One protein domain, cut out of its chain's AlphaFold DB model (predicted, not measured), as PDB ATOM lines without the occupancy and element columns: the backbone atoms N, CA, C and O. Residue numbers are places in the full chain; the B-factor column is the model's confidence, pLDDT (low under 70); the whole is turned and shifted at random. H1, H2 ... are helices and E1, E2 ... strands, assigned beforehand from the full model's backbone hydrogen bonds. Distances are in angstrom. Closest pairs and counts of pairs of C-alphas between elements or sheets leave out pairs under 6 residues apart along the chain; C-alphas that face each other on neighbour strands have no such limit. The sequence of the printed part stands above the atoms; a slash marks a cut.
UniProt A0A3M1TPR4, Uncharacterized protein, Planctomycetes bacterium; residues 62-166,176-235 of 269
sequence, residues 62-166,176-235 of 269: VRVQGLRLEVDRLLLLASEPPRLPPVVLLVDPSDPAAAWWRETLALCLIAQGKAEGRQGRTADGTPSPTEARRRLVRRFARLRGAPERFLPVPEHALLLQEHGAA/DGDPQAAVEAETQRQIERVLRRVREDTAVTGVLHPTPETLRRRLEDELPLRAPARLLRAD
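AT A GLANCE: This is residues 62 to 166 and 176 to 235 of the 269 residues of an uncharacterized protein of Planctomycetes bacterium (UniProt A0A3M1TPR4). A small closed barrel of five strands makes one half of the domain, and three crossed helices, H1, H2 and H4, make the other; H1 packs on the outside of the barrel and H4 reaches it with residues 193 to 197. H5 lies off the barrel, away from those helices, and the loop of residues 119 to 125 sticks out. The printed part has 165 residues, with five helices and five strands in the order E1 E2 H1 H2 H3 E3 H4 E4 H5 E5, of mixed class. Round the mixed barrel run E1, E2, E3, E5, E4 and back to E1. The whole is compact, with a radius of gyration of the C-alphas of 16.9 A and spans of 46 by 42 by 28 A.

IN THESE COORDINATES: The barrel strands are E1, residues 62 to 71, from (114.212, 30.187, 68.593), 22.5 A; E2, 87 to 91; E3, 157 to 161; E4, 198 to 210, 24.3 A; and E5, 230 to 234, ending at C-alpha 234 (108.427, 23.657, 64.258). E1 bends by 76 degrees at residue 65 and E4 by 97 degrees at residue 201. The helices are H1, residues 96 to 111, 22.6 A; H2, 129 to 145, 24.9 A; H3, 147 to 150; H4, 179 to 197, 26.9 A; and H5, 213 to 221, 11.9 A.

HOW THE PARTS SIT: E1 and E2 are an antiparallel hairpin, with N 69 and O 89 at 2.8 A. E2 and E3 are antiparallel, with N 90 and O 158 at 2.8 A. E3 and E5 are parallel, with N 232 and O 159 at 2.7 A. E4 is staggered: residues 206 to 210 pair antiparallel with E5, N 209 and O 231 at 2.8 A, and residues 198 to 206 with E1, N 64 and O 204 at 2.8 A. These N and O pairs are within hydrogen-bond range. H1, the hub, is on the barrel at a height of 9.5 A. It touches H2 at a steep tilt of 38 degrees, opposite ways, a helical hairpin; the closest C-alphas are those of Ala 111 and Pro 129, 4.4 A. H1 touches H4 at a steep tilt of 60 degrees, Cys 108 and Ile 191 having the closest C-alphas, 5.6 A. It touches H3 at C-alphas 97 and 150, 5.1 A. H1, H4 and H5 have every O i to N i+4 pair within range, H2 12 of 13; H3 is too short for one.

THE WHOLE: Residues 167 to 175 are not printed, and C-alphas 166 and 176 are 30.9 A apart across the cut. The links E1 to E2 and H1 to H2 are long. The mean pLDDT of the printed part is 74.5; residues 72 to 85 and 115 to 126 are among those under 70.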
ATOM      1  N   VAL A  62     114.992  29.382  67.648       79.38
ATOM      2  CA  VAL A  62     114.212  30.187  68.593       79.38
ATOM      3  C   VAL A  62     113.213  29.345  69.367       79.38
ATOM      4  O   VAL A  62     112.743  28.310  68.894       79.38
ATOM      5  N   ARG A  63     112.874  29.827  70.561       83.50
ATOM      6  CA  ARG A  63     111.701  29.420  71.325       83.50
ATOM      7  C   ARG A  63     110.764  30.613  71.397       83.50
ATOM      8  O   ARG A  63     111.124  31.643  71.960       83.50
ATOM      9  N   VAL A  64     109.569  30.457  70.856       83.75
ATOM     10  CA  VAL A  64     108.566  31.515  70.797       83.75
ATOM     11  C   VAL A  64     107.355  31.083  71.606       83.75
ATOM     12  O   VAL A  64     106.943  29.925  71.541       83.75
ATOM     13  N   GLN A  65     106.817  31.993  72.412       85.69
ATOM     14  CA  GLN A  65     105.599  31.761  73.186       85.69
ATOM     15  C   GLN A  65     104.489  32.639  72.635       85.69
ATOM     16  O   GLN A  65     104.703  33.824  72.394       85.69
ATOM     17  N   GLY A  66     103.310  32.057  72.451       86.56
ATOM     18  CA  GLY A  66     102.169  32.795  71.943       86.56
ATOM     19  C   GLY A  66     100.879  32.001  71.983       86.56
ATOM     20  O   GLY A  66     100.828  30.848  72.429       86.56
ATOM     21  N   LEU A  67      99.826  32.640  71.491       86.19
ATOM     22  CA  LEU A  67      98.559  31.981  71.234       86.19
ATOM     23  C   LEU A  67      98.658  31.241  69.901       86.19
ATOM     24  O   LEU A  67      98.887  31.857  68.862       86.19
ATOM     25  N   ARG A  68      98.450  29.926  69.912       86.81
ATOM     26  CA  ARG A  68      98.370  29.147  68.677       86.81
ATOM     27  C   ARG A  68      96.936  29.163  68.159       86.81
ATOM     28  O   ARG A  68      96.006  28.767  68.867       86.81
ATOM     29  N   LEU A  69      96.796  29.582  66.909       84.44
ATOM     30  CA  LEU A  69      95.540  29.735  66.196       84.44
ATOM     31  C   LEU A  69      95.598  28.945  64.889       84.44
ATOM     32  O   LEU A  69      96.365  29.278  63.992       84.44
ATOM     33  N   GLU A  70      94.787  27.899  64.766       80.94
ATOM     34  CA  GLU A  70      94.609  27.203  63.492       80.94
ATOM     35  C   GLU A  70      93.523  27.891  62.657       80.94
ATOM     36  O   GLU A  70      92.343  27.935  63.016       80.94
ATOM     37  N   VAL A  71      93.959  28.436  61.531       74.19
ATOM     38  CA  VAL A  71      93.195  29.237  60.594       74.19
ATOM     39  C   VAL A  71      92.902  28.432  59.328       74.19
ATOM     40  O   VAL A  71      93.775  27.802  58.745       74.19
ATOM     41  N   ASP A  72      91.655  28.481  58.877       66.69
ATOM     42  CA  ASP A  72      91.201  27.902  57.611       66.69
ATOM     43  C   ASP A  72      90.438  28.982  56.823       66.69
ATOM     44  O   ASP A  72      90.203  30.065  57.365       66.69
ATOM     45  N   ARG A  73      90.013  28.712  55.582       45.25
ATOM     46  CA  ARG A  73      89.443  29.685  54.618       45.25
ATOM     47  C   ARG A  73      88.239  30.501  55.073       45.25
ATOM     48  O   ARG A  73      87.835  31.435  54.393       45.25
ATOM     49  N   LEU A  74      87.708  30.193  56.246       51.81
ATOM     50  CA  LEU A  74      86.583  30.866  56.882       51.81
ATOM     51  C   LEU A  74      86.808  31.058  58.394       51.81
ATOM     52  O   LEU A  74      85.851  31.001  59.165       51.81
ATOM     53  N   LEU A  75      88.075  31.210  58.812       56.97
ATOM     54  CA  LEU A  75      88.526  31.629  60.147       56.97
ATOM     55  C   LEU A  75      87.559  31.206  61.262       56.97
ATOM     56  O   LEU A  75      86.828  31.996  61.851       56.97
ATOM     57  N   LEU A  76      87.570  29.890  61.496       55.53
ATOM     58  CA  LEU A  76      86.946  29.157  62.605       55.53
ATOM     59  C   LEU A  76      85.439  28.873  62.528       55.53
ATOM     60  O   LEU A  76      84.971  28.044  63.310       55.53
ATOM     61  N   LEU A  77      84.690  29.430  61.568       51.31
ATOM     62  CA  LEU A  77      83.220  29.317  61.559       51.31
ATOM     63  C   LEU A  77      82.586  28.876  60.230       51.31
ATOM     64  O   LEU A  77      81.365  28.915  60.103       51.31
ATOM     65  N   ALA A  78      83.380  28.405  59.267       54.97
ATOM     66  CA  ALA A  78      82.872  27.788  58.041       54.97
ATOM     67  C   ALA A  78      81.828  26.704  58.329       54.97
ATOM     68  O   ALA A  78      82.132  25.754  59.055       54.97
ATOM     69  N   SER A  79      80.640  26.769  57.732       49.69
ATOM     70  CA  SER A  79      79.764  25.590  57.689       49.69
ATOM     71  C   SER A  79      80.446  24.469  56.894       49.69
ATOM     72  O   SER A  79      80.445  23.322  57.331       49.69
ATOM     73  N   GLU A  80      81.141  24.838  55.809       55.94
ATOM     74  CA  GLU A  80      81.933  23.953  54.952       55.94
ATOM     75  C   GLU A  80      83.286  24.608  54.628       55.94
ATOM     76  O   GLU A  80      83.350  25.525  53.803       55.94
ATOM     77  N   PRO A  81      84.387  24.216  55.294       54.41
ATOM     78  CA  PRO A  81      85.699  24.698  54.904       54.41
ATOM     79  C   PRO A  81      86.095  24.070  53.557       54.41
ATOM     80  O   PRO A  81      85.882  22.875  53.335       54.41
ATOM     81  N   PRO A  82      86.693  24.839  52.640       53.88
ATOM     82  CA  PRO A  82      87.277  24.278  51.429       53.88
ATOM     83  C   PRO A  82      88.464  23.381  51.789       53.88
ATOM     84  O   PRO A  82      89.093  23.546  52.828       53.88
ATOM     85  N   ARG A  83      88.787  22.425  50.910       58.50
ATOM     86  CA  ARG A  83      89.859  21.432  51.113       58.50
ATOM     87  C   ARG A  83      91.255  22.052  50.975       58.50
ATOM     88  O   ARG A  83      92.001  21.709  50.060       58.50
ATOM     89  N   LEU A  84      91.603  22.983  51.855       60.09
ATOM     90  CA  LEU A  84      92.948  23.527  51.979       60.09
ATOM     91  C   LEU A  84      93.619  22.962  53.241       60.09
ATOM     92  O   LEU A  84      92.935  22.662  54.218       60.09
ATOM     93  N   PRO A  85      94.949  22.776  53.236       62.09
ATOM     94  CA  PRO A  85      95.670  22.455  54.455       62.09
ATOM     95  C   PRO A  85      95.523  23.615  55.455       62.09
ATOM     96  O   PRO A  85      95.651  24.775  55.048       62.09
ATOM     97  N   PRO A  86      95.268  23.322  56.742       70.50
ATOM     98  CA  PRO A  86      95.098  24.351  57.757       70.50
ATOM     99  C   PRO A  86      96.372  25.186  57.905       70.50
ATOM    100  O   PRO A  86      97.493  24.672  57.868       70.50
ATOM    101  N   VAL A  87      96.189  26.489  58.091       76.69
ATOM    102  CA  VAL A  87      97.257  27.460  58.311       76.69
ATOM    103  C   VAL A  87      97.367  27.696  59.806       76.69
ATOM    104  O   VAL A  87      96.436  28.191  60.425       76.69
ATOM    105  N   VAL A  88      98.497  27.361  60.419       84.06
ATOM    106  CA  VAL A  88      98.680  27.591  61.856       84.06
ATOM    107  C   VAL A  88      99.429  28.902  62.061       84.06
ATOM    108  O   VAL A  88     100.485  29.113  61.472       84.06
ATOM    109  N   LEU A  89      98.885  29.787  62.891       85.38
ATOM    110  CA  LEU A  89      99.500  31.048  63.291       85.38
ATOM    111  C   LEU A  89      99.875  30.995  64.771       85.38
ATOM    112  O   LEU A  89      99.128  30.467  65.596       85.38
ATOM    113  N   LEU A  90     101.022  31.570  65.109       86.25
ATOM    114  CA  LEU A  90     101.411  31.861  66.482       86.25
ATOM    115  C   LEU A  90     101.326  33.376  66.681       86.25
ATOM    116  O   LEU A  90     102.055  34.112  66.024       86.25
ATOM    117  N   VAL A  91     100.418  33.829  67.543       86.56
ATOM    118  CA  VAL A  91     100.087  35.248  67.743       86.56
ATOM    119  C   VAL A  91     100.705  35.767  69.037       86.56
ATOM    120  O   VAL A  91     100.689  35.068  70.058       86.56
ATOM    121  N   ASP A  92     101.240  36.988  68.987       85.50
ATOM    122  CA  ASP A  92     101.793  37.689  70.142       85.50
ATOM    123  C   ASP A  92     100.746  37.801  71.265       85.50
ATOM    124  O   ASP A  92      99.618  38.224  71.007       85.50
ATOM    125  N   PRO A  93     101.074  37.435  72.520       83.81
ATOM    126  CA  PRO A  93     100.155  37.579  73.648       83.81
ATOM    127  C   PRO A  93      99.643  39.006  73.876       83.81
ATOM    128  O   PRO A  93      98.587  39.167  74.485       83.81
ATOM    129  N   SER A  94     100.396  40.018  73.435       84.12
ATOM    130  CA  SER A  94     100.020  41.431  73.535       84.12
ATOM    131  C   SER A  94      99.080  41.900  72.419       84.12
ATOM    132  O   SER A  94      98.508  42.986  72.525       84.12
ATOM    133  N   ASP A  95      98.873  41.089  71.375       83.69
ATOM    134  CA  ASP A  95      98.004  41.445  70.259       83.69
ATOM    135  C   ASP A  95      96.514  41.461  70.680       83.69
ATOM    136  O   ASP A  95      96.044  40.532  71.354       83.69
ATOM    137  N   PRO A  96      95.720  42.470  70.266       84.38
ATOM    138  CA  PRO A  96      94.289  42.530  70.570       84.38
ATOM    139  C   PRO A  96      93.500  41.294  70.114       84.38
ATOM    140  O   PRO A  96      92.552  40.883  70.791       84.38
ATOM    141  N   ALA A  97      93.889  40.665  68.997       84.62
ATOM    142  CA  ALA A  97      93.270  39.428  68.539       84.62
ATOM    143  C   ALA A  97      93.573  38.273  69.501       84.62
ATOM    144  O   ALA A  97      92.681  37.472  69.794       84.62
ATOM    145  N   ALA A  98      94.789  38.204  70.058       84.62
ATOM    146  CA  ALA A  98      95.134  37.191  71.049       84.62
ATOM    147  C   ALA A  98      94.269  37.324  72.308       84.62
ATOM    148  O   ALA A  98      93.674  36.335  72.743       84.62
ATOM    149  N   ALA A  99      94.115  38.539  72.845       85.31
ATOM    150  CA  ALA A  99      93.235  38.797  73.986       85.31
ATOM    151  C   ALA A  99      91.790  38.346  73.705       85.31
ATOM    152  O   ALA A  99      91.182  37.622  74.500       85.31
ATOM    153  N   TRP A 100      91.267  38.686  72.525       86.62
ATOM    154  CA  TRP A 100      89.917  38.308  72.116       86.62
ATOM    155  C   TRP A 100      89.711  36.786  72.051       86.62
ATOM    156  O   TRP A 100      88.666  36.279  72.482       86.62
ATOM    157  N   TRP A 101      90.685  36.042  71.521       86.88
ATOM    158  CA  TRP A 101      90.617  34.582  71.416       86.88
ATOM    159  C   TRP A 101      90.771  33.886  72.771       86.88
ATOM    160  O   TRP A 101      90.069  32.903  73.012       86.88
ATOM    161  N   ARG A 102      91.602  34.413  73.681       86.31
ATOM    162  CA  ARG A 102      91.725  33.910  75.064       86.31
ATOM    163  C   ARG A 102      90.423  34.054  75.840       86.31
ATOM    164  O   ARG A 102      89.929  33.088  76.416       86.31
ATOM    165  N   GLU A 103      89.793  35.226  75.769       87.56
ATOM    166  CA  GLU A 103      88.462  35.436  76.353       87.56
ATOM    167  C   GLU A 103      87.421  34.469  75.779       87.56
ATOM    168  O   GLU A 103      86.592  33.924  76.506       87.56
ATOM    169  N   THR A 104      87.458  34.246  74.463       87.56
ATOM    170  CA  THR A 104      86.528  33.331  73.791       87.56
ATOM    171  C   THR A 104      86.758  31.890  74.245       87.56
ATOM    172  O   THR A 104      85.793  31.184  74.531       87.56
ATOM    173  N   LEU A 105      88.015  31.466  74.393       87.06
ATOM    174  CA  LEU A 105      88.367  30.156  74.934       87.06
ATOM    175  C   LEU A 105      87.878  29.994  76.381       87.06
ATOM    176  O   LEU A 105      87.270  28.975  76.708       87.06
ATOM    177  N   ALA A 106      88.079  31.008  77.226       86.19
ATOM    178  CA  ALA A 106      87.593  31.008  78.603       86.19
ATOM    179  C   ALA A 106      86.062  30.866  78.663       86.19
ATOM    180  O   ALA A 106      85.544  30.026  79.398       86.19
ATOM    181  N   LEU A 107      85.328  31.612  77.829       87.00
ATOM    182  CA  LEU A 107      83.872  31.485  77.719       87.00
ATOM    183  C   LEU A 107      83.443  30.093  77.232       87.00
ATOM    184  O   LEU A 107      82.471  29.550  77.753       87.00
ATOM    185  N   CYS A 108      84.162  29.496  76.276       86.88
ATOM    186  CA  CYS A 108      83.916  28.124  75.821       86.88
ATOM    187  C   CYS A 108      84.082  27.103  76.957       86.88
ATOM    188  O   CYS A 108      83.256  26.202  77.096       86.88
ATOM    189  N   LEU A 109      85.115  27.254  77.792       87.12
ATOM    190  CA  LEU A 109      85.345  26.382  78.949       87.12
ATOM    191  C   LEU A 109      84.237  26.527  80.002       87.12
ATOM    192  O   LEU A 109      83.742  25.517  80.502       87.12
ATOM    193  N   ILE A 110      83.798  27.757  80.290       86.62
ATOM    194  CA  ILE A 110      82.678  28.033  81.208       86.62
ATOM    195  C   ILE A 110      81.368  27.446  80.660       86.62
ATOM    196  O   ILE A 110      80.636  26.779  81.387       86.62
ATOM    197  N   ALA A 111      81.090  27.621  79.366       85.25
ATOM    198  CA  ALA A 111      79.894  27.088  78.709       85.25
ATOM    199  C   ALA A 111      79.838  25.546  78.678       85.25
ATOM    200  O   ALA A 111      78.745  24.985  78.553       85.25
ATOM    201  N   GLN A 112      80.991  24.870  78.784       83.38
ATOM    202  CA  GLN A 112      81.099  23.414  78.942       83.38
ATOM    203  C   GLN A 112      81.125  22.950  80.409       83.38
ATOM    204  O   GLN A 112      81.218  21.750  80.647       83.38
ATOM    205  N   GLY A 113      81.088  23.867  81.383       77.75
ATOM    206  CA  GLY A 113      81.230  23.527  82.802       77.75
ATOM    207  C   GLY A 113      82.631  23.035  83.185       77.75
ATOM    208  O   GLY A 113      82.794  22.387  84.207       77.75
ATOM    209  N   LYS A 114      83.660  23.319  82.373       75.56
ATOM    210  CA  LYS A 114      85.048  22.851  82.572       75.56
ATOM    211  C   LYS A 114      85.966  23.894  83.223       75.56
ATOM    212  O   LYS A 114      87.178  23.706  83.269       75.56
ATOM    213  N   ALA A 115      85.417  25.017  83.676       65.62
ATOM    214  CA  ALA A 115      86.195  26.162  84.153       65.62
ATOM    215  C   ALA A 115      86.716  26.036  85.600       65.62
ATOM    216  O   ALA A 115      87.405  26.941  86.063       65.62
ATOM    217  N   GLU A 116      86.446  24.934  86.303       52.19
ATOM    218  CA  GLU A 116      86.669  24.809  87.756       52.19
ATOM    219  C   GLU A 116      88.141  24.829  88.224       52.19
ATOM    220  O   GLU A 116      88.399  24.756  89.418       52.19
ATOM    221  N   GLY A 117      89.133  24.973  87.337       47.06
ATOM    222  CA  GLY A 117      90.537  24.730  87.699       47.06
ATOM    223  C   GLY A 117      91.565  25.844  87.488       47.06
ATOM    224  O   GLY A 117      92.734  25.587  87.762       47.06
ATOM    225  N   ARG A 118      91.231  27.035  86.962       47.47
ATOM    226  CA  ARG A 118      92.283  27.963  86.463       47.47
ATOM    227  C   ARG A 118      92.378  29.367  87.046       47.47
ATOM    228  O   ARG A 118      93.299  30.084  86.666       47.47
ATOM    229  N   GLN A 119      91.540  29.760  87.998       43.97
ATOM    230  CA  GLN A 119      91.721  31.044  88.679       43.97
ATOM    231  C   GLN A 119      91.538  30.889  90.185       43.97
ATOM    232  O   GLN A 119      90.429  30.901  90.706       43.97
ATOM    233  N   GLY A 120      92.664  30.808  90.897       38.84
ATOM    234  CA  GLY A 120      92.742  31.218  92.295       38.84
ATOM    235  C   GLY A 120      92.479  32.722  92.388       38.84
ATOM    236  O   GLY A 120      93.420  33.506  92.429       38.84
ATOM    237  N   ARG A 121      91.197  33.090  92.298       42.34
ATOM    238  CA  ARG A 121      90.520  34.361  92.614       42.34
ATOM    239  C   ARG A 121      89.216  34.380  91.815       42.34
ATOM    240  O   ARG A 121      89.171  34.893  90.705       42.34
ATOM    241  N   THR A 122      88.145  33.862  92.397       41.69
ATOM    242  CA  THR A 122      86.787  34.275  92.023       41.69
ATOM    243  C   THR A 122      86.147  34.908  93.246       41.69
ATOM    244  O   THR A 122      85.463  34.250  94.023       41.69
ATOM    245  N   ALA A 123      86.443  36.193  93.430       45.91
ATOM    246  CA  ALA A 123      85.479  37.127  93.990       45.91
ATOM    247  C   ALA A 123      84.638  37.635  92.804       45.91
ATOM    248  O   ALA A 123      85.225  37.989  91.786       45.91
ATOM    249  N   ASP A 124      83.309  37.569  92.929       51.69
ATOM    250  CA  ASP A 124      82.257  38.189  92.101       51.69
ATOM    251  C   ASP A 124      82.530  38.428  90.598       51.69
ATOM    252  O   ASP A 124      83.253  39.344  90.214       51.69
ATOM    253  N   GLY A 125      81.831  37.689  89.721       62.03
ATOM    254  CA  GLY A 125      81.657  38.102  88.315       62.03
ATOM    255  C   GLY A 125      81.811  37.028  87.234       62.03
ATOM    256  O   GLY A 125      81.691  37.351  86.049       62.03
ATOM    257  N   THR A 126      82.062  35.764  87.586       69.19
ATOM    258  CA  THR A 126      82.131  34.678  86.594       69.19
ATOM    259  C   THR A 126      80.739  34.430  85.999       69.19
ATOM    260  O   THR A 126      79.808  34.134  86.751       69.19
ATOM    261  N   PRO A 127      80.547  34.548  84.670       76.38
ATOM    262  CA  PRO A 127      79.234  34.372  84.060       76.38
ATOM    263  C   PRO A 127      78.738  32.936  84.251       76.38
ATOM    264  O   PRO A 127      79.512  31.983  84.140       76.38
ATOM    265  N   SER A 128      77.433  32.771  84.476       83.19
ATOM    266  CA  SER A 128      76.809  31.439  84.473       83.19
ATOM    267  C   SER A 128      77.021  30.736  83.117       83.19
ATOM    268  O   SER A 128      77.171  31.421  82.099       83.19
ATOM    269  N   PRO A 129      76.979  29.391  83.029       83.75
ATOM    270  CA  PRO A 129      77.120  28.677  81.753       83.75
ATOM    271  C   PRO A 129      76.144  29.168  80.671       83.75
ATOM    272  O   PRO A 129      76.518  29.334  79.508       83.75
ATOM    273  N   THR A 130      74.907  29.481  81.061       82.81
ATOM    274  CA  THR A 130      73.876  30.050  80.180       82.81
ATOM    275  C   THR A 130      74.247  31.452  79.694       82.81
ATOM    276  O   THR A 130      74.078  31.778  78.517       82.81
ATOM    277  N   GLU A 131      74.784  32.296  80.574       85.31
ATOM    278  CA  GLU A 131      75.248  33.633  80.209       85.31
ATOM    279  C   GLU A 131      76.492  33.580  79.312       85.31
ATOM    280  O   GLU A 131      76.564  34.308  78.319       85.31
ATOM    281  N   ALA A 132      77.431  32.674  79.593       84.62
ATOM    282  CA  ALA A 132      78.597  32.423  78.753       84.62
ATOM    283  C   ALA A 132      78.179  31.993  77.338       84.62
ATOM    284  O   ALA A 132      78.662  32.567  76.362       84.62
ATOM    285  N   ARG A 133      77.201  31.081  77.212       84.25
ATOM    286  CA  ARG A 133      76.607  30.697  75.917       84.25
ATOM    287  C   ARG A 133      75.991  31.890  75.187       84.25
ATOM    288  O   ARG A 133      76.295  32.104  74.016       84.25
ATOM    289  N   ARG A 134      75.197  32.727  75.865       85.56
ATOM    290  CA  ARG A 134      74.624  33.948  75.257       85.56
ATOM    291  C   ARG A 134      75.708  34.914  74.765       85.56
ATOM    292  O   ARG A 134      75.576  35.486  73.682       85.56
ATOM    293  N   ARG A 135      76.786  35.095  75.535       88.25
ATOM    294  CA  ARG A 135      77.940  35.919  75.137       88.25
ATOM    295  C   ARG A 135      78.661  35.322  73.923       88.25
ATOM    296  O   ARG A 135      78.993  36.075  73.010       88.25
ATOM    297  N   LEU A 136      78.840  34.000  73.870       85.94
ATOM    298  CA  LEU A 136      79.441  33.292  72.734       85.94
ATOM    299  C   LEU A 136      78.620  33.446  71.453       85.94
ATOM    300  O   LEU A 136      79.188  33.824  70.435       85.94
ATOM    301  N   VAL A 137      77.294  33.275  71.509       86.00
ATOM    302  CA  VAL A 137      76.408  33.489  70.347       86.00
ATOM    303  C   VAL A 137      76.596  34.892  69.767       86.00
ATOM    304  O   VAL A 137      76.789  35.052  68.562       86.00
ATOM    305  N   ARG A 138      76.621  35.927  70.620       86.44
ATOM    306  CA  ARG A 138      76.867  37.312  70.180       86.44
ATOM    307  C   ARG A 138      78.265  37.493  69.580       86.44
ATOM    308  O   ARG A 138      78.408  38.222  68.602       86.44
ATOM    309  N   ARG A 139      79.294  36.857  70.152       85.00
ATOM    310  CA  ARG A 139      80.673  36.910  69.631       85.00
ATOM    311  C   ARG A 139      80.782  36.228  68.265       85.00
ATOM    312  O   ARG A 139      81.306  36.838  67.339       85.00
ATOM    313  N   PHE A 140      80.230  35.027  68.110       82.12
ATOM    314  CA  PHE A 140      80.228  34.299  66.838       82.12
ATOM    315  C   PHE A 140      79.403  35.009  65.758       82.12
ATOM    316  O   PHE A 140      79.813  35.051  64.601       82.12
ATOM    317  N   ALA A 141      78.297  35.663  66.128       78.75
ATOM    318  CA  ALA A 141      77.539  36.502  65.200       78.75
ATOM    319  C   ALA A 141      78.368  37.689  64.667       78.75
ATOM    320  O   ALA A 141      78.303  37.992  63.479       78.75
ATOM    321  N   ARG A 142      79.195  38.330  65.509       76.75
ATOM    322  CA  ARG A 142      80.092  39.422  65.077       76.75
ATOM    323  C   ARG A 142      81.177  38.949  64.110       76.75
ATOM    324  O   ARG A 142      81.489  39.672  63.167       76.75
ATOM    325  N   LEU A 143      81.709  37.742  64.314       72.38
ATOM    326  CA  LEU A 143      82.693  37.135  63.410       72.38
ATOM    327  C   LEU A 143      82.137  36.927  61.993       72.38
ATOM    328  O   LEU A 143      82.872  37.104  61.029       72.38
ATOM    329  N   ARG A 144      80.841  36.608  61.861       69.00
ATOM    330  CA  ARG A 144      80.179  36.466  60.550       69.00
ATOM    331  C   ARG A 144      80.037  37.792  59.794       69.00
ATOM    332  O   ARG A 144      79.900  37.766  58.579       69.00
ATOM    333  N   GLY A 145      80.035  38.926  60.500       65.88
ATOM    334  CA  GLY A 145      79.798  40.247  59.911       65.88
ATOM    335  C   GLY A 145      81.063  41.038  59.559       65.88
ATOM    336  O   GLY A 145      81.117  41.634  58.491       65.88
ATOM    337  N   ALA A 146      82.066  41.076  60.442       65.88
ATOM    338  CA  ALA A 146      83.258  41.919  60.268       65.88
ATOM    339  C   ALA A 146      84.540  41.195  60.735       65.88
ATOM    340  O   ALA A 146      85.041  41.488  61.824       65.88
ATOM    341  N   PRO A 147      85.070  40.237  59.950       64.69
ATOM    342  CA  PRO A 147      86.133  39.327  60.385       64.69
ATOM    343  C   PRO A 147      87.475  40.019  60.680       64.69
ATOM    344  O   PRO A 147      88.214  39.550  61.541       64.69
ATOM    345  N   GLU A 148      87.774  41.151  60.034       61.72
ATOM    346  CA  GLU A 148      89.086  41.825  60.078       61.72
ATOM    347  C   GLU A 148      89.552  42.223  61.484       61.72
ATOM    348  O   GLU A 148      90.742  42.173  61.775       61.72
ATOM    349  N   ARG A 149      88.629  42.561  62.395       62.59
ATOM    350  CA  ARG A 149      88.973  42.963  63.775       62.59
ATOM    351  C   ARG A 149      89.453  41.808  64.655       62.59
ATOM    352  O   ARG A 149      89.882  42.044  65.781       62.59
ATOM    353  N   PHE A 150      89.312  40.576  64.179       68.69
ATOM    354  CA  PHE A 150      89.609  39.356  64.929       68.69
ATOM    355  C   PHE A 150      90.801  38.589  64.345       68.69
ATOM    356  O   PHE A 150      91.164  37.528  64.861       68.69
ATOM    357  N   LEU A 151      91.387  39.114  63.264       74.38
ATOM    358  CA  LEU A 151      92.590  38.581  62.640       74.38
ATOM    359  C   LEU A 151      93.810  39.243  63.270       74.38
ATOM    360  O   LEU A 151      93.784  40.452  63.503       74.38
ATOM    361  N   PRO A 152      94.861  38.467  63.574       76.44
ATOM    362  CA  PRO A 152      96.073  39.032  64.137       76.44
ATOM    363  C   PRO A 152      96.744  39.962  63.125       76.44
ATOM    364  O   PRO A 152      96.707  39.714  61.914       76.44
ATOM    365  N   VAL A 153      97.393  41.014  63.624       81.88
ATOM    366  CA  VAL A 153      98.228  41.875  62.783       81.88
ATOM    367  C   VAL A 153      99.423  41.048  62.282       81.88
ATOM    368  O   VAL A 153     100.012  40.311  63.076       81.88
ATOM    369  N   PRO A 154      99.823  41.139  60.998       79.69
ATOM    370  CA  PRO A 154     100.905  40.313  60.442       79.69
ATOM    371  C   PRO A 154     102.238  40.460  61.177       79.69
ATOM    372  O   PRO A 154     102.994  39.501  61.272       79.69
ATOM    373  N   GLU A 155     102.506  41.656  61.702       82.25
ATOM    374  CA  GLU A 155     103.696  42.001  62.493       82.25
ATOM    375  C   GLU A 155     103.713  41.301  63.860       82.25
ATOM    376  O   GLU A 155     104.769  41.081  64.444       82.25
ATOM    377  N   HIS A 156     102.542  40.906  64.360       82.94
ATOM    378  CA  HIS A 156     102.353  40.231  65.641       82.94
ATOM    379  C   HIS A 156     101.989  38.751  65.470       82.94
ATOM    380  O   HIS A 156     101.461  38.122  66.390       82.94
ATOM    381  N   ALA A 157     102.255  38.176  64.297       82.94
ATOM    382  CA  ALA A 157     102.010  36.772  64.023       82.94
ATOM    383  C   ALA A 157     103.231  36.108  63.379       82.94
ATOM    384  O   ALA A 157     103.965  36.712  62.606       82.94
ATOM    385  N   LEU A 158     103.422  34.823  63.662       81.56
ATOM    386  CA  LEU A 158     104.328  33.948  62.926       81.56
ATOM    387  C   LEU A 158     103.523  32.849  62.257       81.56
ATOM    388  O   LEU A 158     102.647  32.240  62.872       81.56
ATOM    389  N   LEU A 159     103.865  32.552  61.009       83.19
ATOM    390  CA  LEU A 159     103.326  31.385  60.335       83.19
ATOM    391  C   LEU A 159     104.018  30.133  60.881       83.19
ATOM    392  O   LEU A 159     105.244  30.072  60.900       83.19
ATOM    393  N   LEU A 160     103.258  29.137  61.321       81.50
ATOM    394  CA  LEU A 160     103.790  27.893  61.862       81.50
ATOM    395  C   LEU A 160     103.655  26.765  60.838       81.50
ATOM    396  O   LEU A 160     102.557  26.443  60.388       81.50
ATOM    397  N   GLN A 161     104.780  26.138  60.496       80.38
ATOM    398  CA  GLN A 161     104.812  24.942  59.657       80.38
ATOM    399  C   GLN A 161     105.245  23.739  60.494       80.38
ATOM    400  O   GLN A 161     106.402  23.644  60.903       80.38
ATOM    401  N   GLU A 162     104.316  22.809  60.699       74.75
ATOM    402  CA  GLU A 162     104.558  21.523  61.354       74.75
ATOM    403  C   GLU A 162     104.710  20.416  60.306       74.75
ATOM    404  O   GLU A 162     104.046  20.429  59.266       74.75
ATOM    405  N   HIS A 163     105.591  19.448  60.557       55.50
ATOM    406  CA  HIS A 163     105.650  18.242  59.732       55.50
ATOM    407  C   HIS A 163     104.475  17.324  60.093       55.50
ATOM    408  O   HIS A 163     104.363  16.886  61.232       55.50
ATOM    409  N   GLY A 164     103.624  16.999  59.112       45.47
ATOM    410  CA  GLY A 164     102.623  15.934  59.252       45.47
ATOM    411  C   GLY A 164     101.228  16.353  59.722       45.47
ATOM    412  O   GLY A 164     100.545  15.546  60.348       45.47
ATOM    413  N   ALA A 165     100.760  17.564  59.407       43.12
ATOM    414  CA  ALA A 165      99.358  17.916  59.642       43.12
ATOM    415  C   ALA A 165      98.431  17.022  58.788       43.12
ATOM    416  O   ALA A 165      98.348  17.171  57.567       43.12
ATOM    417  N   ALA A 166      97.766  16.060  59.433       35.66
ATOM    418  CA  ALA A 166      96.777  15.201  58.794       35.66
ATOM    419  C   ALA A 166      95.573  16.036  58.316       35.66
ATOM    420  O   ALA A 166      95.143  16.946  59.031       35.66
ATOM    421  N   ASP A 176      67.555  18.862  60.615       49.16
ATOM    422  CA  ASP A 176      66.165  19.232  60.354       49.16
ATOM    423  C   ASP A 176      65.422  19.275  61.695       49.16
ATOM    424  O   ASP A 176      65.234  18.252  62.354       49.16
ATOM    425  N   GLY A 177      65.055  20.475  62.145       64.69
ATOM    426  CA  GLY A 177      64.352  20.663  63.410       64.69
ATOM    427  C   GLY A 177      64.288  22.115  63.878       64.69
ATOM    428  O   GLY A 177      64.925  22.995  63.303       64.69
ATOM    429  N   ASP A 178      63.486  22.323  64.927       69.50
ATOM    430  CA  ASP A 178      63.157  23.589  65.598       69.50
ATOM    431  C   ASP A 178      64.304  24.631  65.545       69.50
ATOM    432  O   ASP A 178      65.425  24.326  65.980       69.50
ATOM    433  N   PRO A 179      64.071  25.857  65.027       70.00
ATOM    434  CA  PRO A 179      65.108  26.878  64.847       70.00
ATOM    435  C   PRO A 179      65.928  27.158  66.112       70.00
ATOM    436  O   PRO A 179      67.106  27.509  66.018       70.00
ATOM    437  N   GLN A 180      65.346  26.974  67.296       71.88
ATOM    438  CA  GLN A 180      66.046  27.191  68.558       71.88
ATOM    439  C   GLN A 180      67.043  26.062  68.875       71.88
ATOM    440  O   GLN A 180      68.182  26.336  69.262       71.88
ATOM    441  N   ALA A 181      66.673  24.808  68.601       74.69
ATOM    442  CA  ALA A 181      67.564  23.653  68.723       74.69
ATOM    443  C   ALA A 181      68.703  23.696  67.688       74.69
ATOM    444  O   ALA A 181      69.843  23.339  67.996       74.69
ATOM    445  N   ALA A 182      68.430  24.203  66.480       75.25
ATOM    446  CA  ALA A 182      69.441  24.387  65.441       75.25
ATOM    447  C   ALA A 182      70.524  25.404  65.853       75.25
ATOM    448  O   ALA A 182      71.717  25.158  65.658       75.25
ATOM    449  N   VAL A 183      70.132  26.524  66.476       76.62
ATOM    450  CA  VAL A 183      71.075  27.541  66.980       76.62
ATOM    451  C   VAL A 183      71.939  26.991  68.114       76.62
ATOM    452  O   VAL A 183      73.143  27.259  68.158       76.62
ATOM    453  N   GLU A 184      71.362  26.205  69.023       78.94
ATOM    454  CA  GLU A 184      72.114  25.582  70.116       78.94
ATOM    455  C   GLU A 184      73.107  24.531  69.614       78.94
ATOM    456  O   GLU A 184      74.273  24.551  70.019       78.94
ATOM    457  N   ALA A 185      72.682  23.667  68.688       79.44
ATOM    458  CA  ALA A 185      73.547  22.673  68.063       79.44
ATOM    459  C   ALA A 185      74.705  23.332  67.297       79.44
ATOM    460  O   ALA A 185      75.858  22.918  67.429       79.44
ATOM    461  N   GLU A 186      74.426  24.397  66.545       79.38
ATOM    462  CA  GLU A 186      75.450  25.163  65.834       79.38
ATOM    463  C   GLU A 186      76.425  25.847  66.804       79.38
ATOM    464  O   GLU A 186      77.640  25.770  66.627       79.38
ATOM    465  N   THR A 187      75.921  26.447  67.885       79.25
ATOM    466  CA  THR A 187      76.766  27.077  68.915       79.25
ATOM    467  C   THR A 187      77.681  26.051  69.585       79.25
ATOM    468  O   THR A 187      78.869  26.311  69.780       79.25
ATOM    469  N   GLN A 188      77.163  24.863  69.900       82.88
ATOM    470  CA  GLN A 188      77.947  23.775  70.482       82.88
ATOM    471  C   GLN A 188      79.059  23.304  69.530       82.88
ATOM    472  O   GLN A 188      80.207  23.153  69.953       82.88
ATOM    473  N   ARG A 189      78.758  23.155  68.233       80.81
ATOM    474  CA  ARG A 189      79.756  22.818  67.201       80.81
ATOM    475  C   ARG A 189      80.860  23.872  67.127       80.81
ATOM    476  O   ARG A 189      82.039  23.531  67.034       80.81
ATOM    477  N   GLN A 190      80.502  25.151  67.195       79.56
ATOM    478  CA  GLN A 190      81.467  26.253  67.174       79.56
ATOM    479  C   GLN A 190      82.362  26.257  68.420       79.56
ATOM    480  O   GLN A 190      83.578  26.400  68.290       79.56
ATOM    481  N   ILE A 191      81.798  26.009  69.608       82.62
ATOM    482  CA  ILE A 191      82.562  25.844  70.855       82.62
ATOM    483  C   ILE A 191      83.610  24.737  70.707       82.62
ATOM    484  O   ILE A 191      84.785  24.945  71.016       82.62
ATOM    485  N   GLU A 192      83.212  23.569  70.203       82.00
ATOM    486  CA  GLU A 192      84.120  22.435  70.018       82.00
ATOM    487  C   GLU A 192      85.236  22.733  69.014       82.00
ATOM    488  O   GLU A 192      86.386  22.353  69.245       82.00
ATOM    489  N   ARG A 193      84.937  23.456  67.930       78.56
ATOM    490  CA  ARG A 193      85.954  23.890  66.962       78.56
ATOM    491  C   ARG A 193      86.970  24.833  67.594       78.56
ATOM    492  O   ARG A 193      88.167  24.606  67.434       78.56
ATOM    493  N   VAL A 194      86.515  25.840  68.343       80.69
ATOM    494  CA  VAL A 194      87.406  26.776  69.051       80.69
ATOM    495  C   VAL A 194      88.293  26.020  70.040       80.69
ATOM    496  O   VAL A 194      89.512  26.167  70.008       80.69
ATOM    497  N   LEU A 195      87.707  25.134  70.851       81.25
ATOM    498  CA  LEU A 195      88.448  24.313  71.812       81.25
ATOM    499  C   LEU A 195      89.419  23.328  71.158       81.25
ATOM    500  O   LEU A 195      90.317  22.841  71.838       81.25
ATOM    501  N   ARG A 196      89.270  22.991  69.874       79.94
ATOM    502  CA  ARG A 196      90.243  22.167  69.139       79.94
ATOM    503  C   ARG A 196      91.359  23.003  68.512       79.94
ATOM    504  O   ARG A 196      92.500  22.557  68.531       79.94
ATOM    505  N   ARG A 197      91.032  24.188  67.992       79.81
ATOM    506  CA  ARG A 197      91.892  24.986  67.099       79.81
ATOM    507  C   ARG A 197      92.633  26.140  67.774       79.81
ATOM    508  O   ARG A 197      93.574  26.675  67.193       79.81
ATOM    509  N   VAL A 198      92.226  26.517  68.984       82.44
ATOM    510  CA  VAL A 198      92.892  27.542  69.796       82.44
ATOM    511  C   VAL A 198      93.619  26.869  70.958       82.44
ATOM    512  O   VAL A 198      93.054  26.034  71.676       82.44
ATOM    513  N   ARG A 199      94.898  27.206  71.139       82.25
ATOM    514  CA  ARG A 199      95.732  26.715  72.245       82.25
ATOM    515  C   ARG A 199      96.450  27.893  72.898       82.25
ATOM    516  O   ARG A 199      97.214  28.600  72.245       82.25
ATOM    517  N   GLU A 200      96.192  28.093  74.186       79.12
ATOM    518  CA  GLU A 200      96.870  29.109  74.995       79.12
ATOM    519  C   GLU A 200      98.307  28.720  75.328       79.12
ATOM    520  O   GLU A 200      98.615  27.537  75.471       79.12
ATOM    521  N   ASP A 201      99.154  29.745  75.466       69.44
ATOM    522  CA  ASP A 201     100.515  29.670  76.008       69.44
ATOM    523  C   ASP A 201     101.362  28.550  75.388       69.44
ATOM    524  O   ASP A 201     102.097  27.824  76.062       69.44
ATOM    525  N   THR A 202     101.258  28.402  74.065       79.19
ATOM    526  CA  THR A 202     102.020  27.390  73.343       79.19
ATOM    527  C   THR A 202     103.447  27.892  73.168       79.19
ATOM    528  O   THR A 202     103.695  28.882  72.480       79.19
ATOM    529  N   ALA A 203     104.397  27.201  73.798       83.75
ATOM    530  CA  ALA A 203     105.816  27.421  73.577       83.75
ATOM    531  C   ALA A 203     106.294  26.527  72.430       83.75
ATOM    532  O   ALA A 203     106.403  25.314  72.601       83.75
ATOM    533  N   VAL A 204     106.604  27.123  71.281       83.81
ATOM    534  CA  VAL A 204     107.094  26.400  70.106       83.81
ATOM    535  C   VAL A 204     108.578  26.661  69.916       83.81
ATOM    536  O   VAL A 204     109.041  27.796  70.009       83.81
ATOM    537  N   THR A 205     109.332  25.597  69.655       84.25
ATOM    538  CA  THR A 205     110.756  25.679  69.327       84.25
ATOM    539  C   THR A 205     110.946  25.339  67.857       84.25
ATOM    540  O   THR A 205     110.351  24.383  67.364       84.25
ATOM    541  N   GLY A 206     111.758  26.110  67.137       82.31
ATOM    542  CA  GLY A 206     111.932  25.877  65.708       82.31
ATOM    543  C   GLY A 206     112.906  26.821  65.027       82.31
ATOM    544  O   GLY A 206     113.600  27.604  65.686       82.31
ATOM    545  N   VAL A 207     112.942  26.731  63.695       78.06
ATOM    546  CA  VAL A 207     113.794  27.577  62.854       78.06
ATOM    547  C   VAL A 207     112.998  28.678  62.171       78.06
ATOM    548  O   VAL A 207     112.003  28.396  61.502       78.06
ATOM    549  N   LEU A 208     113.450  29.928  62.315       80.50
ATOM    550  CA  LEU A 208     112.869  31.069  61.606       80.50
ATOM    551  C   LEU A 208     113.388  31.145  60.170       80.50
ATOM    552  O   LEU A 208     114.592  31.189  59.916       80.50
ATOM    553  N   HIS A 209     112.454  31.230  59.234       77.19
ATOM    554  CA  HIS A 209     112.693  31.431  57.814       77.19
ATOM    555  C   HIS A 209     111.886  32.631  57.308       77.19
ATOM    556  O   HIS A 209     110.856  32.972  57.891       77.19
ATOM    557  N   PRO A 210     112.322  33.296  56.227       79.25
ATOM    558  CA  PRO A 210     111.420  34.170  55.487       79.25
ATOM    559  C   PRO A 210     110.241  33.344  54.955       79.25
ATOM    560  O   PRO A 210     110.424  32.203  54.515       79.25
ATOM    561  N   THR A 211     109.036  33.907  55.008       78.31
ATOM    562  CA  THR A 211     107.860  33.261  54.419       78.31
ATOM    563  C   THR A 211     108.054  33.149  52.900       78.31
ATOM    564  O   THR A 211     108.356  34.156  52.260       78.31
ATOM    565  N   PRO A 212     107.911  31.952  52.294       77.75
ATOM    566  CA  PRO A 212     108.038  31.796  50.848       77.75
ATOM    567  C   PRO A 212     107.015  32.648  50.095       77.75
ATOM    568  O   PRO A 212     105.840  32.656  50.456       77.75
ATOM    569  N   GLU A 213     107.432  33.290  49.003       78.75
ATOM    570  CA  GLU A 213     106.565  34.169  48.202       78.75
ATOM    571  C   GLU A 213     105.311  33.456  47.682       78.75
ATOM    572  O   GLU A 213     104.222  34.021  47.664       78.75
ATOM    573  N   THR A 214     105.444  32.182  47.308       76.44
ATOM    574  CA  THR A 214     104.322  31.345  46.862       76.44
ATOM    575  C   THR A 214     103.276  31.156  47.953       76.44
ATOM    576  O   THR A 214     102.081  31.196  47.680       76.44
ATOM    577  N   LEU A 215     103.723  30.975  49.196       74.38
ATOM    578  CA  LEU A 215     102.847  30.839  50.349       74.38
ATOM    579  C   LEU A 215     102.232  32.187  50.715       74.38
ATOM    580  O   LEU A 215     101.050  32.237  51.017       74.38
ATOM    581  N   ARG A 216     103.008  33.271  50.617       77.12
ATOM    582  CA  ARG A 216     102.543  34.641  50.844       77.12
ATOM    583  C   ARG A 216     101.380  35.003  49.918       77.12
ATOM    584  O   ARG A 216     100.306  35.329  50.404       77.12
ATOM    585  N   ARG A 217     101.566  34.814  48.608       77.94
ATOM    586  CA  ARG A 217     100.520  35.039  47.598       77.94
ATOM    587  C   ARG A 217      99.307  34.167  47.844       77.94
ATOM    588  O   ARG A 217      98.197  34.660  47.876       77.94
ATOM    589  N   ARG A 218      99.513  32.882  48.134       73.81
ATOM    590  CA  ARG A 218      98.406  31.982  48.456       73.81
ATOM    591  C   ARG A 218      97.602  32.453  49.673       73.81
ATOM    592  O   ARG A 218      96.380  32.374  49.652       73.81
ATOM    593  N   LEU A 219      98.271  32.915  50.728       74.75
ATOM    594  CA  LEU A 219      97.610  33.448  51.918       74.75
ATOM    595  C   LEU A 219      96.852  34.747  51.626       74.75
ATOM    596  O   LEU A 219      95.865  34.980  52.298       74.75
ATOM    597  N   GLU A 220      97.276  35.561  50.663       78.25
ATOM    598  CA  GLU A 220      96.604  36.820  50.297       78.25
ATOM    599  C   GLU A 220      95.480  36.614  49.263       78.25
ATOM    600  O   GLU A 220      94.446  37.275  49.325       78.25
ATOM    601  N   ASP A 221      95.666  35.670  48.335       74.94
ATOM    602  CA  ASP A 221      94.743  35.364  47.239       74.94
ATOM    603  C   ASP A 221      93.625  34.405  47.683       74.94
ATOM    604  O   ASP A 221      92.469  34.532  47.275       74.94
ATOM    605  N   GLU A 222      93.956  33.395  48.500       69.12
ATOM    606  CA  GLU A 222      93.003  32.367  48.930       69.12
ATOM    607  C   GLU A 222      92.403  32.642  50.309       69.12
ATOM    608  O   GLU A 222      91.327  32.106  50.595       69.12
ATOM    609  N   LEU A 223      93.074  33.432  51.152       67.94
ATOM    610  CA  LEU A 223      92.615  33.810  52.486       67.94
ATOM    611  C   LEU A 223      92.566  35.343  52.583       67.94
ATOM    612  O   LEU A 223      93.419  36.025  52.034       67.94
ATOM    613  N   PRO A 224      91.607  35.941  53.305       66.81
ATOM    614  CA  PRO A 224      91.626  37.377  53.584       66.81
ATOM    615  C   PRO A 224      92.652  37.702  54.690       66.81
ATOM    616  O   PRO A 224      92.348  38.411  55.649       66.81
ATOM    617  N   LEU A 225      93.850  37.116  54.620       70.31
ATOM    618  CA  LEU A 225      94.905  37.231  55.621       70.31
ATOM    619  C   LEU A 225      96.122  37.887  54.993       70.31
ATOM    620  O   LEU A 225      96.704  37.375  54.043       70.31
ATOM    621  N   ARG A 226      96.579  38.982  55.597       74.88
ATOM    622  CA  ARG A 226      97.917  39.482  55.302       74.88
ATOM    623  C   ARG A 226      98.939  38.513  55.887       74.88
ATOM    624  O   ARG A 226      98.908  38.198  57.078       74.88
ATOM    625  N   ALA A 227      99.818  38.013  55.035       72.12
ATOM    626  CA  ALA A 227     100.767  36.981  55.405       72.12
ATOM    627  C   ALA A 227     101.886  37.537  56.307       72.12
ATOM    628  O   ALA A 227     102.497  38.553  55.968       72.12
ATOM    629  N   PRO A 228     102.219  36.859  57.419       80.94
ATOM    630  CA  PRO A 228     103.382  37.213  58.220       80.94
ATOM    631  C   PRO A 228     104.679  37.153  57.410       80.94
ATOM    632  O   PRO A 228     104.876  36.248  56.592       80.94
ATOM    633  N   ALA A 229     105.618  38.056  57.694       80.31
ATOM    634  CA  ALA A 229     106.917  38.097  57.015       80.31
ATOM    635  C   ALA A 229     107.798  36.864  57.305       80.31
ATOM    636  O   ALA A 229     108.730  36.557  56.551       80.31
ATOM    637  N   ARG A 230     107.521  36.154  58.406       81.94
ATOM    638  CA  ARG A 230     108.334  35.041  58.898       81.94
ATOM    639  C   ARG A 230     107.520  33.765  59.096       81.94
ATOM    640  O   ARG A 230     106.389  33.773  59.581       81.94
ATOM    641  N   LEU A 231     108.184  32.660  58.782       83.06
ATOM    642  CA  LEU A 231     107.737  31.295  58.985       83.06
ATOM    643  C   LEU A 231     108.604  30.637  60.061       83.06
ATOM    644  O   LEU A 231     109.822  30.545  59.910       83.06
ATOM    645  N   LEU A 232     107.978  30.129  61.116       83.56
ATOM    646  CA  LEU A 232     108.592  29.254  62.101       83.56
ATOM    647  C   LEU A 232     108.359  27.797  61.689       83.56
ATOM    648  O   LEU A 232     107.229  27.305  61.675       83.56
ATOM    649  N   ARG A 233     109.437  27.087  61.363       81.62
ATOM    650  CA  ARG A 233     109.391  25.638  61.149       81.62
ATOM    651  C   ARG A 233     109.552  24.930  62.484       81.62
ATOM    652  O   ARG A 233     110.654  24.927  63.038       81.62
ATOM    653  N   ALA A 234     108.453  24.376  62.989       81.06
ATOM    654  CA  ALA A 234     108.427  23.657  64.258       81.06
ATOM    655  C   ALA A 234     109.356  22.440  64.211       81.06
ATOM    656  O   ALA A 234     109.499  21.809  63.160       81.06
ATOM    657  N   ASP A 235     109.986  22.140  65.346       71.00
ATOM    658  CA  ASP A 235     110.771  20.920  65.590       71.00
ATOM    659  C   ASP A 235     111.952  20.691  64.635       71.00
ATOM    660  O   ASP A 235     112.596  19.643  64.651       71.00
TER     661      ASP A 235